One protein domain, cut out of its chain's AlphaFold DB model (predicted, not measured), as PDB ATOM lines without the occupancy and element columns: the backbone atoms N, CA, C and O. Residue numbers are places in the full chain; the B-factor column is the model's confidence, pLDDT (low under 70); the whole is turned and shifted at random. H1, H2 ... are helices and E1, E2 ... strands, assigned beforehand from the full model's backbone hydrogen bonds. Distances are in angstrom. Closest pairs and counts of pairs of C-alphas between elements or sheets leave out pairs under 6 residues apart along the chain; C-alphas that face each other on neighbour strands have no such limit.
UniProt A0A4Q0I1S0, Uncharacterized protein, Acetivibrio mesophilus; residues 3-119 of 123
ATOM      1  N   TRP A   3     243.848 142.951 176.037       93.38
ATOM      2  CA  TRP A   3     243.026 142.026 175.275       93.38
ATOM      3  C   TRP A   3     243.336 140.586 175.660       93.38
ATOM      4  O   TRP A   3     244.401 140.286 176.195       93.38
ATOM      5  N   ILE A   4     242.365 139.724 175.405       94.88
ATOM      6  CA  ILE A   4     242.510 138.271 175.384       94.88
ATOM      7  C   ILE A   4     241.822 137.751 174.123       94.88
ATOM      8  O   ILE A   4     240.948 138.421 173.565       94.88
ATOM      9  N   LEU A   5     242.176 136.549 173.688       95.69
ATOM     10  CA  LEU A   5     241.464 135.837 172.636       95.69
ATOM     11  C   LEU A   5     240.544 134.816 173.269       95.69
ATOM     12  O   LEU A   5     240.963 133.993 174.078       95.69
ATOM     13  N   LEU A   6     239.287 134.862 172.861       96.81
ATOM     14  CA  LEU A   6     238.313 133.826 173.126       96.81
ATOM     15  C   LEU A   6     238.299 132.895 171.919       96.81
ATOM     16  O   LEU A   6     238.110 133.349 170.791       96.81
ATOM     17  N   ILE A   7     238.500 131.607 172.159       97.00
ATOM     18  CA  ILE A   7     238.622 130.588 171.121       97.00
ATOM     19  C   ILE A   7     237.514 129.564 171.342       97.00
ATOM     20  O   ILE A   7     237.467 128.916 172.386       97.00
ATOM     21  N   GLY A   8     236.622 129.408 170.374       97.31
ATOM     22  CA  GLY A   8     235.531 128.439 170.434       97.31
ATOM     23  C   GLY A   8     235.484 127.528 169.216       97.31
ATOM     24  O   GLY A   8     236.351 127.584 168.343       97.31
ATOM     25  N   ASP A   9     234.462 126.678 169.179       96.25
ATOM     26  CA  ASP A   9     234.158 125.822 168.034       96.25
ATOM     27  C   ASP A   9     233.525 126.614 166.873       96.25
ATOM     28  O   ASP A   9     233.378 127.835 166.929       96.25
ATOM     29  N   GLU A  10     233.097 125.916 165.820       94.75
ATOM     30  CA  GLU A  10     232.490 126.524 164.634       94.75
ATOM     31  C   GLU A  10     231.187 127.307 164.892       94.75
ATOM     32  O   GLU A  10     230.706 128.020 164.008       94.75
ATOM     33  N   LYS A  11     230.579 127.172 166.078       94.69
ATOM     34  CA  LYS A  11     229.369 127.909 166.468       94.69
ATOM     35  C   LYS A  11     229.698 129.185 167.231       94.69
ATOM     36  O   LYS A  11     228.799 129.989 167.468       94.69
ATOM     37  N   PHE A  12     230.955 129.381 167.627       96.75
ATOM     38  CA  PHE A  12     231.374 130.546 168.386       96.75
ATOM     39  C   PHE A  12     231.535 131.766 167.472       96.75
ATOM     40  O   PHE A  12     232.333 131.776 166.537       96.75
ATOM     41  N   ASN A  13     230.725 132.795 167.714       96.19
ATOM     42  CA  ASN A  13     230.702 134.051 166.963       96.19
ATOM     43  C   ASN A  13     230.055 135.162 167.816       96.19
ATOM     44  O   ASN A  13     229.676 134.934 168.969       96.19
ATOM     45  N   LEU A  14     229.910 136.371 167.263       97.19
ATOM     46  CA  LEU A  14     229.328 137.496 168.006       97.19
ATOM     47  C   LEU A  14     227.877 137.274 168.433       97.19
ATOM     48  O   LEU A  14     227.488 137.835 169.451       97.19
ATOM     49  N   ASP A  15     227.084 136.473 167.723       96.62
ATOM     50  CA  ASP A  15     225.693 136.226 168.117       96.62
ATOM     51  C   ASP A  15     225.627 135.499 169.463       96.62
ATOM     52  O   ASP A  15     224.764 135.801 170.286       96.62
ATOM     53  N   VAL A  16     226.601 134.627 169.748       95.94
ATOM     54  CA  VAL A  16     226.756 133.993 171.068       95.94
ATOM     55  C   VAL A  16     227.014 135.043 172.155       95.94
ATOM     56  O   VAL A  16     226.417 134.979 173.228       95.94
ATOM     57  N   ILE A  17     227.855 136.043 171.879       96.44
ATOM     58  CA  ILE A  17     228.163 137.134 172.821       96.44
ATOM     59  C   ILE A  17     226.981 138.104 172.979       96.44
ATOM     60  O   ILE A  17     226.733 138.625 174.067       96.44
ATOM     61  N   LYS A  18     226.225 138.349 171.909       96.06
ATOM     62  CA  LYS A  18     225.020 139.190 171.927       96.06
ATOM     63  C   LYS A  18     223.865 138.529 172.674       96.06
ATOM     64  O   LYS A  18     223.051 139.226 173.272       96.06
ATOM     65  N   ALA A  19     223.792 137.198 172.646       94.44
ATOM     66  CA  ALA A  19     222.733 136.435 173.300       94.44
ATOM     67  C   ALA A  19     222.863 136.393 174.831       94.44
ATOM     68  O   ALA A  19     221.873 136.136 175.520       94.44
ATOM     69  N   ILE A  20     224.055 136.640 175.383       91.56
ATOM     70  CA  ILE A  20     224.245 136.700 176.833       91.56
ATOM     71  C   ILE A  20     223.860 138.077 177.374       91.56
ATOM     72  O   ILE A  20     224.059 139.112 176.737       91.56
ATOM     73  N   LYS A  21     223.317 138.101 178.594       88.12
ATOM     74  CA  LYS A  21     223.124 139.361 179.312       88.12
ATOM     75  C   LYS A  21     224.497 139.913 179.701       88.12
ATOM     76  O   LYS A  21     225.366 139.157 180.114       88.12
ATOM     77  N   HIS A  22     224.653 141.230 179.632       90.75
ATOM     78  CA  HIS A  22     225.819 141.940 180.154       90.75
ATOM     79  C   HIS A  22     225.366 142.734 181.386       90.75
ATOM     80  O   HIS A  22     224.807 143.821 181.238       90.75
ATOM     81  N   PRO A  23     225.456 142.169 182.605       87.88
ATOM     82  CA  PRO A  23     225.048 142.874 183.817       87.88
ATOM     83  C   PRO A  23     225.781 144.206 183.944       87.88
ATOM     84  O   PRO A  23     226.932 144.319 183.537       87.88
ATOM     85  N   ASP A  24     225.097 145.209 184.487       89.81
ATOM     86  CA  ASP A  24     225.618 146.565 184.704       89.81
ATOM     87  C   ASP A  24     225.988 147.355 183.437       89.81
ATOM     88  O   ASP A  24     226.415 148.504 183.546       89.81
ATOM     89  N   SER A  25     225.788 146.794 182.237       93.19
ATOM     90  CA  SER A  25     225.923 147.552 180.990       93.19
ATOM     91  C   SER A  25     224.803 148.586 180.873       93.19
ATOM     92  O   SER A  25     223.637 148.280 181.141       93.19
ATOM     93  N   ILE A  26     225.141 149.787 180.409       95.69
ATOM     94  CA  ILE A  26     224.174 150.835 180.063       95.69
ATOM     95  C   ILE A  26     223.496 150.494 178.740       95.69
ATOM     96  O   ILE A  26     222.288 150.672 178.579       95.69
ATOM     97  N   ARG A  27     224.287 150.019 177.777       95.50
ATOM     98  CA  ARG A  27     223.823 149.613 176.453       95.50
ATOM     99  C   ARG A  27     224.836 148.692 175.796       95.50
ATOM    100  O   ARG A  27     226.025 148.735 176.107       95.50
ATOM    101  N   CYS A  28     224.360 147.945 174.814       96.56
ATOM    102  CA  CYS A  28     225.215 147.181 173.927       96.56
ATOM    103  C   CYS A  28     224.798 147.422 172.480       96.56
ATOM    104  O   CYS A  28     223.612 147.615 172.203       96.56
ATOM    105  N   TYR A  29     225.763 147.450 171.567       97.12
ATOM    106  CA  TYR A  29     225.505 147.773 170.168       97.12
ATOM    107  C   TYR A  29     226.609 147.254 169.248       97.12
ATOM    108  O   TYR A  29     227.766 147.119 169.645       97.12
ATOM    109  N   ASP A  30     226.239 146.989 167.998       97.50
ATOM    110  CA  ASP A  30     227.199 146.804 166.914       97.50
ATOM    111  C   ASP A  30     227.854 148.145 166.564       97.50
ATOM    112  O   ASP A  30     227.179 149.172 166.446       97.50
ATOM    113  N   VAL A  31     229.180 148.150 166.425       96.19
ATOM    114  CA  VAL A  31     229.946 149.341 166.043       96.19
ATOM    115  C   VAL A  31     229.946 149.435 164.521       96.19
ATOM    116  O   VAL A  31     230.656 148.698 163.848       96.19
ATOM    117  N   ASN A  32     229.140 150.336 163.965       91.38
ATOM    118  CA  ASN A  32     228.891 150.401 162.520       91.38
ATOM    119  C   ASN A  32     230.142 150.741 161.691       91.38
ATOM    120  O   ASN A  32     230.231 150.373 160.522       91.38
ATOM    121  N   GLU A  33     231.103 151.446 162.283       93.69
ATOM    122  CA  GLU A  33     232.335 151.888 161.631       93.69
ATOM    123  C   GLU A  33     233.386 150.774 161.517       93.69
ATOM    124  O   GLU A  33     234.321 150.891 160.724       93.69
ATOM    125  N   ILE A  34     233.254 149.701 162.304       90.88
ATOM    126  CA  ILE A  34     234.217 148.598 162.370       90.88
ATOM    127  C   ILE A  34     233.464 147.284 162.173       90.88
ATOM    128  O   ILE A  34     232.694 146.850 163.028       90.88
ATOM    129  N   LYS A  35     233.703 146.626 161.033       91.81
ATOM    130  CA  LYS A  35     233.054 145.351 160.710       91.81
ATOM    131  C   LYS A  35     233.324 144.322 161.814       91.81
ATOM    132  O   LYS A  35     234.456 144.194 162.271       91.81
ATOM    133  N   ASN A  36     232.291 143.566 162.185       95.38
ATOM    134  CA  ASN A  36     232.368 142.484 163.169       95.38
ATOM    135  C   ASN A  36     232.871 142.936 164.548       95.38
ATOM    136  O   ASN A  36     233.562 142.179 165.231       95.38
ATOM    137  N   ARG A  37     232.503 144.151 164.969       97.56
ATOM    138  CA  ARG A  37     232.740 144.638 166.326       97.56
ATOM    139  C   ARG A  37     231.432 144.845 167.073       97.56
ATOM    140  O   ARG A  37     230.558 145.589 166.635       97.56
ATOM    141  N   TYR A  38     231.360 144.260 168.260       97.81
ATOM    142  CA  TYR A  38     230.295 144.479 169.228       97.81
ATOM    143  C   TYR A  38     230.845 145.196 170.463       97.81
ATOM    144  O   TYR A  38     231.917 144.853 170.961       97.81
ATOM    145  N   CYS A  39     230.123 146.201 170.951       96.88
ATOM    146  CA  CYS A  39     230.491 146.986 172.123       96.88
ATOM    147  C   CYS A  39     229.503 146.748 173.263       96.88
ATOM    148  O   CYS A  39     228.287 146.801 173.069       96.88
ATOM    149  N   VAL A  40     230.047 146.546 174.460       95.88
ATOM    150  CA  VAL A  40     229.319 146.599 175.727       95.88
ATOM    151  C   VAL A  40     229.792 147.845 176.468       95.88
ATOM    152  O   VAL A  40     230.957 147.940 176.859       95.88
ATOM    153  N   ASP A  41     228.891 148.815 176.599       95.31
ATOM    154  CA  ASP A  41     229.151 150.143 177.149       95.31
ATOM    155  C   ASP A  41     228.638 150.224 178.583       95.31
ATOM    156  O   ASP A  41     227.459 149.994 178.869       95.31
ATOM    157  N   PHE A  42     229.540 150.580 179.484       93.88
ATOM    158  CA  PHE A  42     229.288 150.716 180.908       93.88
ATOM    159  C   PHE A  42     229.319 152.184 181.370       93.88
ATOM    160  O   PHE A  42     229.298 152.467 182.568       93.88
ATOM    161  N   GLY A  43     229.392 153.131 180.431       92.19
ATOM    162  CA  GLY A  43     229.436 154.573 180.667       92.19
ATOM    163  C   GLY A  43     230.844 155.105 180.903       92.19
ATOM    164  O   GLY A  43     231.261 156.044 180.228       92.19
ATOM    165  N   THR A  44     231.580 154.516 181.846       89.31
ATOM    166  CA  THR A  44     232.969 154.910 182.160       89.31
ATOM    167  C   THR A  44     234.014 154.048 181.464       89.31
ATOM    168  O   THR A  44     235.154 154.478 181.305       89.31
ATOM    169  N   ASP A  45     233.640 152.831 181.075       90.75
ATOM    170  CA  ASP A  45     234.488 151.888 180.361       90.75
ATOM    171  C   ASP A  45     233.703 151.059 179.336       90.75
ATOM    172  O   ASP A  45     232.471 151.104 179.259       90.75
ATOM    173  N   HIS A  46     234.455 150.333 178.506       93.00
ATOM    174  CA  HIS A  46     233.937 149.556 177.387       93.00
ATOM    175  C   HIS A  46     234.636 148.209 177.316       93.00
ATOM    176  O   HIS A  46     235.836 148.096 177.586       93.00
ATOM    177  N   ILE A  47     233.882 147.209 176.870       95.50
ATOM    178  CA  ILE A  47     234.449 145.979 176.333       95.50
ATOM    179  C   ILE A  47     234.056 145.865 174.871       95.50
ATOM    180  O   ILE A  47     232.883 145.999 174.516       95.50
ATOM    181  N   PHE A  48     235.053 145.610 174.032       97.06
ATOM    182  CA  PHE A  48     234.860 145.330 172.620       97.06
ATOM    183  C   PHE A  48     235.098 143.855 172.350       97.06
ATOM    184  O   PHE A  48     236.043 143.266 172.871       97.06
ATOM    185  N   TYR A  49     234.241 143.289 171.514       97.69
ATOM    186  CA  TYR A  49     234.370 141.947 170.981       97.69
ATOM    187  C   TYR A  49     234.524 142.063 169.470       97.69
ATOM    188  O   TYR A  49     233.600 142.513 168.792       97.69
ATOM    189  N   ASP A  50     235.688 141.678 168.961       97.69
ATOM    190  CA  ASP A  50     236.024 141.697 167.541       97.69
ATOM    191  C   ASP A  50     236.107 140.266 167.020       97.69
ATOM    192  O   ASP A  50     236.952 139.495 167.470       97.69
ATOM    193  N   TYR A  51     235.241 139.894 166.082       97.56
ATOM    194  CA  TYR A  51     235.262 138.553 165.501       97.56
ATOM    195  C   TYR A  51     236.193 138.477 164.287       97.56
ATOM    196  O   TYR A  51     236.020 139.211 163.308       97.56
ATOM    197  N   ASP A  52     237.159 137.559 164.347       95.50
ATOM    198  CA  ASP A  52     238.134 137.302 163.284       95.50
ATOM    199  C   ASP A  52     237.527 136.416 162.188       95.50
ATOM    200  O   ASP A  52     237.739 135.208 162.118       95.50
ATOM    201  N   GLU A  53     236.735 137.037 161.317       89.44
ATOM    202  CA  GLU A  53     236.045 136.362 160.209       89.44
ATOM    203  C   GLU A  53     237.003 135.733 159.187       89.44
ATOM    204  O   GLU A  53     236.645 134.756 158.530       89.44
ATOM    205  N   THR A  54     238.211 136.279 159.024       88.44
ATOM    206  CA  THR A  54     239.185 135.787 158.039       88.44
ATOM    207  C   THR A  54     240.057 134.655 158.580       88.44
ATOM    208  O   THR A  54     240.789 134.039 157.803       88.44
ATOM    209  N   GLY A  55     239.991 134.377 159.888       86.69
ATOM    210  CA  GLY A  55     240.876 133.432 160.569       86.69
ATOM    211  C   GLY A  55     242.338 133.881 160.575       86.69
ATOM    212  O   GLY A  55     243.235 133.044 160.683       86.69
ATOM    213  N   SER A  56     242.586 135.182 160.400       90.00
ATOM    214  CA  SER A  56     243.929 135.753 160.290       90.00
ATOM    215  C   SER A  56     244.760 135.538 161.552       90.00
ATOM    216  O   SER A  56     245.944 135.235 161.454       90.00
ATOM    217  N   ILE A  57     244.127 135.575 162.727       90.19
ATOM    218  CA  ILE A  57     244.796 135.396 164.018       90.19
ATOM    219  C   ILE A  57     245.362 133.982 164.132       90.19
ATOM    220  O   ILE A  57     246.501 133.798 164.545       90.19
ATOM    221  N   LEU A  58     244.604 132.965 163.712       89.00
ATOM    222  CA  LEU A  58     245.071 131.575 163.743       89.00
ATOM    223  C   LEU A  58     246.272 131.330 162.824       89.00
ATOM    224  O   LEU A  58     247.041 130.402 163.077       89.00
ATOM    225  N   MET A  59     246.440 132.127 161.764       89.75
ATOM    226  CA  MET A  59     247.592 132.006 160.864       89.75
ATOM    227  C   MET A  59     248.900 132.439 161.534       89.75
ATOM    228  O   MET A  59     249.959 131.939 161.156       89.75
ATOM    229  N   ASP A  60     248.819 133.302 162.550       89.75
ATOM    230  CA  ASP A  60     249.973 133.792 163.309       89.75
ATOM    231  C   ASP A  60     250.398 132.831 164.434       89.75
ATOM    232  O   ASP A  60     251.483 132.967 165.004       89.75
ATOM    233  N   TYR A  61     249.577 131.823 164.749       90.00
ATOM    234  CA  TYR A  61     249.893 130.858 165.797       90.00
ATOM    235  C   TYR A  61     251.004 129.905 165.363       90.00
ATOM    236  O   TYR A  61     250.958 129.265 164.307       90.00
ATOM    237  N   GLU A  62     251.969 129.685 166.255       90.75
ATOM    238  CA  GLU A  62     252.924 128.607 166.064       90.75
ATOM    239  C   GLU A  62     252.228 127.236 166.102       90.75
ATOM    240  O   GLU A  62     251.288 126.980 166.859       90.75
ATOM    241  N   ARG A  63     252.776 126.265 165.362       89.75
ATOM    242  CA  ARG A  63     252.243 124.892 165.312       89.75
ATOM    243  C   ARG A  63     252.108 124.234 166.693       89.75
ATOM    244  O   ARG A  63     251.262 123.358 166.869       89.75
ATOM    245  N   LYS A  64     252.967 124.591 167.653       90.81
ATOM    246  CA  LYS A  64     252.907 124.074 169.032       90.81
ATOM    247  C   LYS A  64     251.669 124.584 169.779       90.81
ATOM    248  O   LYS A  64     251.111 123.840 170.579       90.81
ATOM    249  N   ASP A  65     251.242 125.807 169.485       91.06
ATOM    250  CA  ASP A  65     250.127 126.484 170.137       91.06
ATOM    251  C   ASP A  65     248.799 126.068 169.506       91.06
ATOM    252  O   ASP A  65     247.869 125.722 170.229       91.06
ATOM    253  N   LEU A  66     248.758 125.897 168.177       90.62
ATOM    254  CA  LEU A  66     247.608 125.299 167.484       90.62
ATOM    255  C   LEU A  66     247.228 123.915 168.038       90.62
ATOM    256  O   LEU A  66     246.052 123.578 168.112       90.62
ATOM    257  N   LYS A  67     248.206 123.109 168.477       91.56
ATOM    258  CA  LYS A  67     247.948 121.790 169.089       91.56
ATOM    259  C   LYS A  67     247.250 121.862 170.452       91.56
ATOM    260  O   LYS A  67     246.743 120.838 170.903       91.56
ATOM    261  N   LYS A  68     247.267 123.017 171.123       92.31
ATOM    262  CA  LYS A  68     246.589 123.226 172.411       92.31
ATOM    263  C   LYS A  68     245.100 123.543 172.232       92.31
ATOM    264  O   LYS A  68     244.347 123.435 173.194       92.31
ATOM    265  N   ILE A  69     244.680 123.914 171.021       93.69
ATOM    266  CA  ILE A  69     243.300 124.265 170.689       93.69
ATOM    267  C   ILE A  69     242.533 122.981 170.326       93.69
ATOM    268  O   ILE A  69     242.877 122.328 169.339       93.69
ATOM    269  N   PRO A  70     241.490 122.584 171.079       94.94
ATOM    270  CA  PRO A  70     240.800 121.308 170.871       94.94
ATOM    271  C   PRO A  70     239.658 121.388 169.844       94.94
ATOM    272  O   PRO A  70     238.784 120.522 169.828       94.94
ATOM    273  N   PHE A  71     239.626 122.422 169.004       95.38
ATOM    274  CA  PHE A  71     238.568 122.624 168.017       95.38
ATOM    275  C   PHE A  71     239.073 122.280 166.623       95.38
ATOM    276  O   PHE A  71     240.163 122.682 166.222       95.38
ATOM    277  N   LYS A  72     238.259 121.546 165.861       92.00
ATOM    278  CA  LYS A  72     238.585 121.194 164.474       92.00
ATOM    279  C   LYS A  72     238.565 122.421 163.558       92.00
ATOM    280  O   LYS A  72     239.386 122.505 162.651       92.00
ATOM    281  N   ASN A  73     237.620 123.330 163.792       92.69
ATOM    282  CA  ASN A  73     237.482 124.598 163.085       92.69
ATOM    283  C   ASN A  73     237.349 125.733 164.116       92.69
ATOM    284  O   ASN A  73     236.226 126.114 164.446       92.69
ATOM    285  N   PRO A  74     238.469 126.188 164.709       95.38
ATOM    286  CA  PRO A  74     238.430 127.181 165.769       95.38
ATOM    287  C   PRO A  74     237.979 128.539 165.245       95.38
ATOM    288  O   PRO A  74     238.414 128.983 164.186       95.38
ATOM    289  N   HIS A  75     237.137 129.205 166.022       96.62
ATOM    290  CA  HIS A  75     236.691 130.568 165.773       96.62
ATOM    291  C   HIS A  75     237.198 131.485 166.883       96.62
ATOM    292  O   HIS A  75     237.176 131.106 168.057       96.62
ATOM    293  N   ILE A  76     237.643 132.689 166.512       96.88
ATOM    294  CA  ILE A  76     238.282 133.624 167.440       96.88
ATOM    295  C   ILE A  76     237.477 134.914 167.579       96.88
ATOM    296  O   ILE A  76     237.051 135.523 166.596       96.88
ATOM    297  N   ILE A  77     237.318 135.349 168.828       97.75
ATOM    298  CA  ILE A  77     236.871 136.693 169.188       97.75
ATOM    299  C   ILE A  77     237.961 137.349 170.033       97.75
ATOM    300  O   ILE A  77     238.312 136.839 171.097       97.75
ATOM    301  N   ILE A  78     238.469 138.499 169.597       96.44
ATOM    302  CA  ILE A  78     239.332 139.343 170.422       96.44
ATOM    303  C   ILE A  78     238.434 140.093 171.402       96.44
ATOM    304  O   ILE A  78     237.536 140.831 170.996       96.44
ATOM    305  N   MET A  79     238.681 139.923 172.696       95.94
ATOM    306  CA  MET A  79     237.988 140.648 173.751       95.94
ATOM    307  C   MET A  79     238.916 141.730 174.295       95.94
ATOM    308  O   MET A  79     239.861 141.440 175.027       95.94
ATOM    309  N   THR A  80     238.648 142.982 173.931       95.50
ATOM    310  CA  THR A  80     239.432 144.147 174.355       95.50
ATOM    311  C   THR A  80     238.745 144.852 175.515       95.50
ATOM    312  O   THR A  80     237.555 145.149 175.443       95.50
ATOM    313  N   TYR A  81     239.494 145.162 176.568       92.94
ATOM    314  CA  TYR A  81     238.977 145.759 177.797       92.94
ATOM    315  C   TYR A  81     239.956 146.786 178.386       92.94
ATOM    316  O   TYR A  81     241.156 146.815 178.083       92.94
ATOM    317  N   THR A  82     239.432 147.662 179.238       88.31
ATOM    318  CA  THR A  82     240.219 148.645 180.002       88.31
ATOM    319  C   THR A  82     240.234 148.354 181.498       88.31
ATOM    320  O   THR A  82     241.237 148.629 182.148       88.31
ATOM    321  N   SER A  83     239.158 147.771 182.032       89.75
ATOM    322  CA  SER A  83     239.025 147.411 183.443       89.75
ATOM    323  C   SER A  83     239.164 145.903 183.628       89.75
ATOM    324  O   SER A  83     238.348 145.125 183.130       89.75
ATOM    325  N   GLU A  84     240.200 145.482 184.355       88.44
ATOM    326  CA  GLU A  84     240.355 144.077 184.743       88.44
ATOM    327  C   GLU A  84     239.189 143.625 185.619       88.44
ATOM    328  O   GLU A  84     238.659 142.545 185.408       88.44
ATOM    329  N   GLU A  85     238.727 144.459 186.552       88.88
ATOM    330  CA  GLU A  85     237.577 144.142 187.402       88.88
ATOM    331  C   GLU A  85     236.327 143.815 186.570       88.88
ATOM    332  O   GLU A  85     235.668 142.802 186.811       88.88
ATOM    333  N   ARG A  86     236.041 144.609 185.527       88.56
ATOM    334  CA  ARG A  86     234.942 144.336 184.586       88.56
ATOM    335  C   ARG A  86     235.120 143.011 183.865       88.56
ATOM    336  O   ARG A  86     234.168 142.234 183.794       88.56
ATOM    337  N   LEU A  87     236.321 142.756 183.341       89.31
ATOM    338  CA  LEU A  87     236.638 141.485 182.696       89.31
ATOM    339  C   LEU A  87     236.333 140.327 183.650       89.31
ATOM    340  O   LEU A  87     235.607 139.406 183.284       89.31
ATOM    341  N   ARG A  88     236.829 140.411 184.891       88.62
ATOM    342  CA  ARG A  88     236.624 139.382 185.913       88.62
ATOM    343  C   ARG A  88     235.147 139.128 186.175       88.62
ATOM    344  O   ARG A  88     234.721 137.977 186.134       88.62
ATOM    345  N   ASN A  89     234.369 140.191 186.364       88.19
ATOM    346  CA  ASN A  89     232.936 140.092 186.630       88.19
ATOM    347  C   ASN A  89     232.171 139.416 185.482       88.19
ATOM    348  O   ASN A  89     231.259 138.631 185.731       88.19
ATOM    349  N   ILE A  90     232.554 139.680 184.231       89.25
ATOM    350  CA  ILE A  90     231.908 139.086 183.053       89.25
ATOM    351  C   ILE A  90     232.297 137.620 182.886       89.25
ATOM    352  O   ILE A  90     231.413 136.775 182.753       89.25
ATOM    353  N   LEU A  91     233.595 137.302 182.934       89.88
ATOM    354  CA  LEU A  91     234.088 135.940 182.706       89.88
ATOM    355  C   LEU A  91     233.674 134.964 183.816       89.88
ATOM    356  O   LEU A  91     233.484 133.778 183.558       89.88
ATOM    357  N   GLN A  92     233.506 135.447 185.050       87.31
ATOM    358  CA  GLN A  92     233.024 134.637 186.175       87.31
ATOM    359  C   GLN A  92     231.513 134.410 186.152       87.31
ATOM    360  O   GLN A  92     231.007 133.522 186.847       87.31
ATOM    361  N   HIS A  93     230.768 135.208 185.388       87.19
ATOM    362  CA  HIS A  93     229.323 135.098 185.389       87.19
ATOM    363  C   HIS A  93     228.890 133.792 184.722       87.19
ATOM    364  O   HIS A  93     229.289 133.468 183.608       87.19
ATOM    365  N   SER A  94     227.966 133.063 185.352       83.81
ATOM    366  CA  SER A  94     227.492 131.752 184.878       83.81
ATOM    367  C   SER A  94     226.830 131.749 183.493       83.81
ATOM    368  O   SER A  94     226.538 130.676 182.967       83.81
ATOM    369  N   ILE A  95     226.532 132.936 182.956       86.31
ATOM    370  CA  ILE A  95     225.913 133.147 181.644       86.31
ATOM    371  C   ILE A  95     226.961 133.278 180.542       86.31
ATOM    372  O   ILE A  95     226.595 133.200 179.376       86.31
ATOM    373  N   PHE A  96     228.233 133.500 180.895       91.25
ATOM    374  CA  PHE A  96     229.303 133.600 179.918       91.25
ATOM    375  C   PHE A  96     229.475 132.258 179.185       91.25
ATOM    376  O   PHE A  96     229.272 131.205 179.807       91.25
ATOM    377  N   PRO A  97     229.810 132.262 177.878       91.50
ATOM    378  CA  PRO A  97     229.969 131.033 177.114       91.50
ATOM    379  C   PRO A  97     230.941 130.059 177.780       91.50
ATOM    380  O   PRO A  97     232.025 130.438 178.222       91.50
ATOM    381  N   LYS A  98     230.527 128.793 177.841       90.56
ATOM    382  CA  LYS A  98     231.300 127.684 178.413       90.56
ATOM    383  C   LYS A  98     231.902 126.824 177.319       90.56
ATOM    384  O   LYS A  98     231.410 126.825 176.192       90.56
ATOM    385  N   GLY A  99     232.921 126.046 177.677       92.81
ATOM    386  CA  GLY A  99     233.583 125.153 176.724       92.81
ATOM    387  C   GLY A  99     234.377 125.896 175.650       92.81
ATOM    388  O   GLY A  99     234.654 125.326 174.601       92.81
ATOM    389  N   ILE A 100     234.734 127.153 175.917       96.12
ATOM    390  CA  ILE A 100     235.663 127.951 175.115       96.12
ATOM    391  C   ILE A 100     237.031 127.998 175.801       96.12
ATOM    392  O   ILE A 100     237.172 127.699 176.990       96.12
ATOM    393  N   TYR A 101     238.043 128.381 175.040       96.56
ATOM    394  CA  TYR A 101     239.417 128.547 175.484       96.56
ATOM    395  C   TYR A 101     239.784 130.027 175.505       96.56
ATOM    396  O   TYR A 101     239.206 130.833 174.776       96.56
ATOM    397  N   VAL A 102     240.751 130.367 176.346       95.56
ATOM    398  CA  VAL A 102     241.371 131.685 176.397       95.56
ATOM    399  C   VAL A 102     242.819 131.553 175.976       95.56
ATOM    400  O   VAL A 102     243.522 130.681 176.487       95.56
ATOM    401  N   ASP A 103     243.249 132.440 175.088       94.44
ATOM    402  CA  ASP A 103     244.650 132.822 174.961       94.44
ATOM    403  C   ASP A 103     244.820 134.224 175.537       94.44
ATOM    404  O   ASP A 103     244.113 135.156 175.151       94.44
ATOM    405  N   ASN A 104     245.725 134.374 176.494       89.88
ATOM    406  CA  ASN A 104     245.989 135.662 177.116       89.88
ATOM    407  C   ASN A 104     247.151 136.432 176.467       89.88
ATOM    408  O   ASN A 104     247.560 137.423 177.054       89.88
ATOM    409  N   ASP A 105     247.674 136.005 175.309       81.56
ATOM    410  CA  ASP A 105     248.848 136.584 174.621       81.56
ATOM    411  C   ASP A 105     250.194 136.330 175.351       81.56
ATOM    412  O   ASP A 105     251.213 136.975 175.092       81.56
ATOM    413  N   PHE A 106     250.224 135.338 176.261       81.75
ATOM    414  CA  PHE A 106     251.417 134.912 177.028       81.75
ATOM    415  C   PHE A 106     251.822 133.456 176.817       81.75
ATOM    416  O   PHE A 106     252.601 132.903 177.595       81.75
ATOM    417  N   GLY A 107     251.288 132.807 175.783       77.19
ATOM    418  CA  GLY A 107     251.492 131.376 175.544       77.19
ATOM    419  C   GLY A 107     250.662 130.473 176.465       77.19
ATOM    420  O   GLY A 107     250.864 129.248 176.473       77.19
ATOM    421  N   LEU A 108     249.721 131.057 177.218       88.50
ATOM    422  CA  LEU A 108     248.734 130.344 178.018       88.50
ATOM    423  C   LEU A 108     247.447 130.187 177.202       88.50
ATOM    424  O   LEU A 108     246.639 131.103 177.134       88.50
ATOM    425  N   ILE A 109     247.268 128.998 176.623       94.38
ATOM    426  CA  ILE A 109     246.043 128.590 175.927       94.38
ATOM    427  C   ILE A 109     245.380 127.507 176.766       94.38
ATOM    428  O   ILE A 109     245.875 126.378 176.823       94.38
ATOM    429  N   ILE A 110     244.302 127.859 177.459       95.50
ATOM    430  CA  ILE A 110     243.641 126.993 178.446       95.50
ATOM    431  C   ILE A 110     242.116 127.157 178.401       95.50
ATOM    432  O   ILE A 110     241.633 128.175 177.907       95.50
ATOM    433  N   PRO A 111     241.342 126.190 178.928       95.62
ATOM    434  CA  PRO A 111     239.900 126.358 179.088       95.62
ATOM    435  C   PRO A 111     239.556 127.617 179.892       95.62
ATOM    436  O   PRO A 111     240.247 127.942 180.862       95.62
ATOM    437  N   MET A 112     238.465 128.294 179.533       94.06
ATOM    438  CA  MET A 112     237.988 129.498 180.225       94.06
ATOM    439  C   MET A 112     237.816 129.278 181.730       94.06
ATOM    440  O   MET A 112     238.209 130.111 182.542       94.06
ATOM    441  N   GLU A 113     237.272 128.131 182.122       92.25
ATOM    442  CA  GLU A 113     237.038 127.793 183.522       92.25
ATOM    443  C   GLU A 113     238.355 127.688 184.308       92.25
ATOM    444  O   GLU A 113     238.435 128.115 185.460       92.25
ATOM    445  N   GLU A 114     239.411 127.174 183.670       93.69
ATOM    446  CA  GLU A 114     240.755 127.120 184.245       93.69
ATOM    447  C   GLU A 114     241.385 128.518 184.313       93.69
ATOM    448  O   GLU A 114     241.967 128.876 185.334       93.69
ATOM    449  N   TYR A 115     241.211 129.338 183.274       93.12
ATOM    450  CA  TYR A 115     241.684 130.726 183.257       93.12
ATOM    451  C   TYR A 115     241.088 131.547 184.405       93.12
ATOM    452  O   TYR A 115     241.812 132.230 185.136       93.12
ATOM    453  N   VAL A 116     239.779 131.410 184.631       90.75
ATOM    454  CA  VAL A 116     239.077 132.021 185.765       90.75
ATOM    455  C   VAL A 116     239.599 131.481 187.099       90.75
ATOM    456  O   VAL A 116     239.861 132.269 188.012       90.75
ATOM    457  N   ARG A 117     239.805 130.162 187.220       91.25
ATOM    458  CA  ARG A 117     240.334 129.521 188.438       91.25
ATOM    459  C   ARG A 117     241.733 130.016 188.811       91.25
ATOM    460  O   ARG A 117     242.026 130.148 189.996       91.25
ATOM    461  N   LEU A 118     242.577 130.308 187.823       91.38
ATOM    462  CA  LEU A 118     243.927 130.851 188.012       91.38
ATOM    463  C   LEU A 118     243.947 132.354 188.343       91.38
ATOM    464  O   LEU A 118     245.021 132.932 188.487       91.38
ATOM    465  N   GLY A 119     242.781 132.995 188.479       88.88
ATOM    466  CA  GLY A 119     242.679 134.419 188.797       88.88
ATOM    467  C   GLY A 119     242.824 135.340 187.588       88.88
ATOM    468  O   GLY A 119     243.077 136.527 187.779       88.88
TER     469      GLY A 119
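AT A GLANCE: This is residues 3 to 119 of the 123 residues of an uncharacterized protein of Acetivibrio mesophilus (UniProt A0A4Q0I1S0). One strongly twisted sheet of seven strands runs through the domain, with short helices set round it: H1 over E3 and E4, H5 standing up over the edge strand E7, and H4 grazing the sheet. H2 and H3 lie in the stretch between E4 and E5, and H3 is the element farthest from the mean of the C-alphas. The 117 printed residues hold five named helices and seven named strands, in the order E1 H1 E2 E3 E4 H2 H3 E5 H4 E6 E7 H5. The sheet's order is E2 E3 E4 E5 E1 E6 E7, all antiparallel, and the class is mixed, helices and strands. The whole is compact, with a radius of gyration of the C-alphas of 13.7 A and spans of 41 by 33 by 22 A.

IN THESE COORDINATES: Find C-alpha 3 at (243.026, 142.026, 175.275); from there E1 runs 16.3 A to residue 8. H1 follows at residues 14 to 19, then E2 at 27 to 30, E3 at 37 to 41, 12.7 A long, and E4 at 46 to 51, 16.3 A. H2 is residues 56 to 59 and H3 residues 63 to 66. E5, residues 75 to 81, starts at C-alpha 75 (236.691, 130.568, 165.773) and is 19.5 A long. H4 is residues 84 to 91, 10.5 A, E6 101 to 103, E7 109 to 111, and H5 112 to 117, ending at C-alpha 117 (240.334, 129.521, 188.438).

HOW THE PARTS SIT: Look first at E5 and E1, where N 6 and O 77 are 2.8 A apart, within hydrogen-bond range. On the other side of E5 is E4, with N 48 and O 80 at 2.9 A. E2, E3 and E4 are a meander, each strand the antiparallel neighbour of the one before; N 38 and O 49 of the hairpin E3 and E4 are 2.9 A apart. E6 is beside E1, with N 7 and O 101 at 2.8 A, and E6 and E7 are a hairpin, with N 102 and O 110 at 2.8 A. E5, H4 and E6 are a split strand-helix-strand unit, two strands running the same way with E1 between them, and its crossover is right-handed. H1 is on the sheet at a height of 8.4 A, only just over E3 and E4 with 3 C-alphas on each; the closest C-alphas of H1 and E4 are those of Leu 14 and Tyr 51, 6.5 A apart. H5 stands up from the sheet over E7, its line rising 48 degrees. H4 and H5 only just touch, with 3 pairs of C-alphas within 8 A, the closest Leu 91 and Val 116 at 7.0 A. H2 only grazes the sheet with residues 56 to 58, and H3 is not on it. In H1, H4 and H5 every O i to N i+4 pair is within hydrogen-bond range; H2 and H3 are too short for such a pair.

THE WHOLE: The C-alphas farthest apart are those of Ile 26 and Arg 63, at 41.0 A. The printed part has no cut, and no link is long. The mean pLDDT of the printed part is 92.6, and no printed residue is under 70.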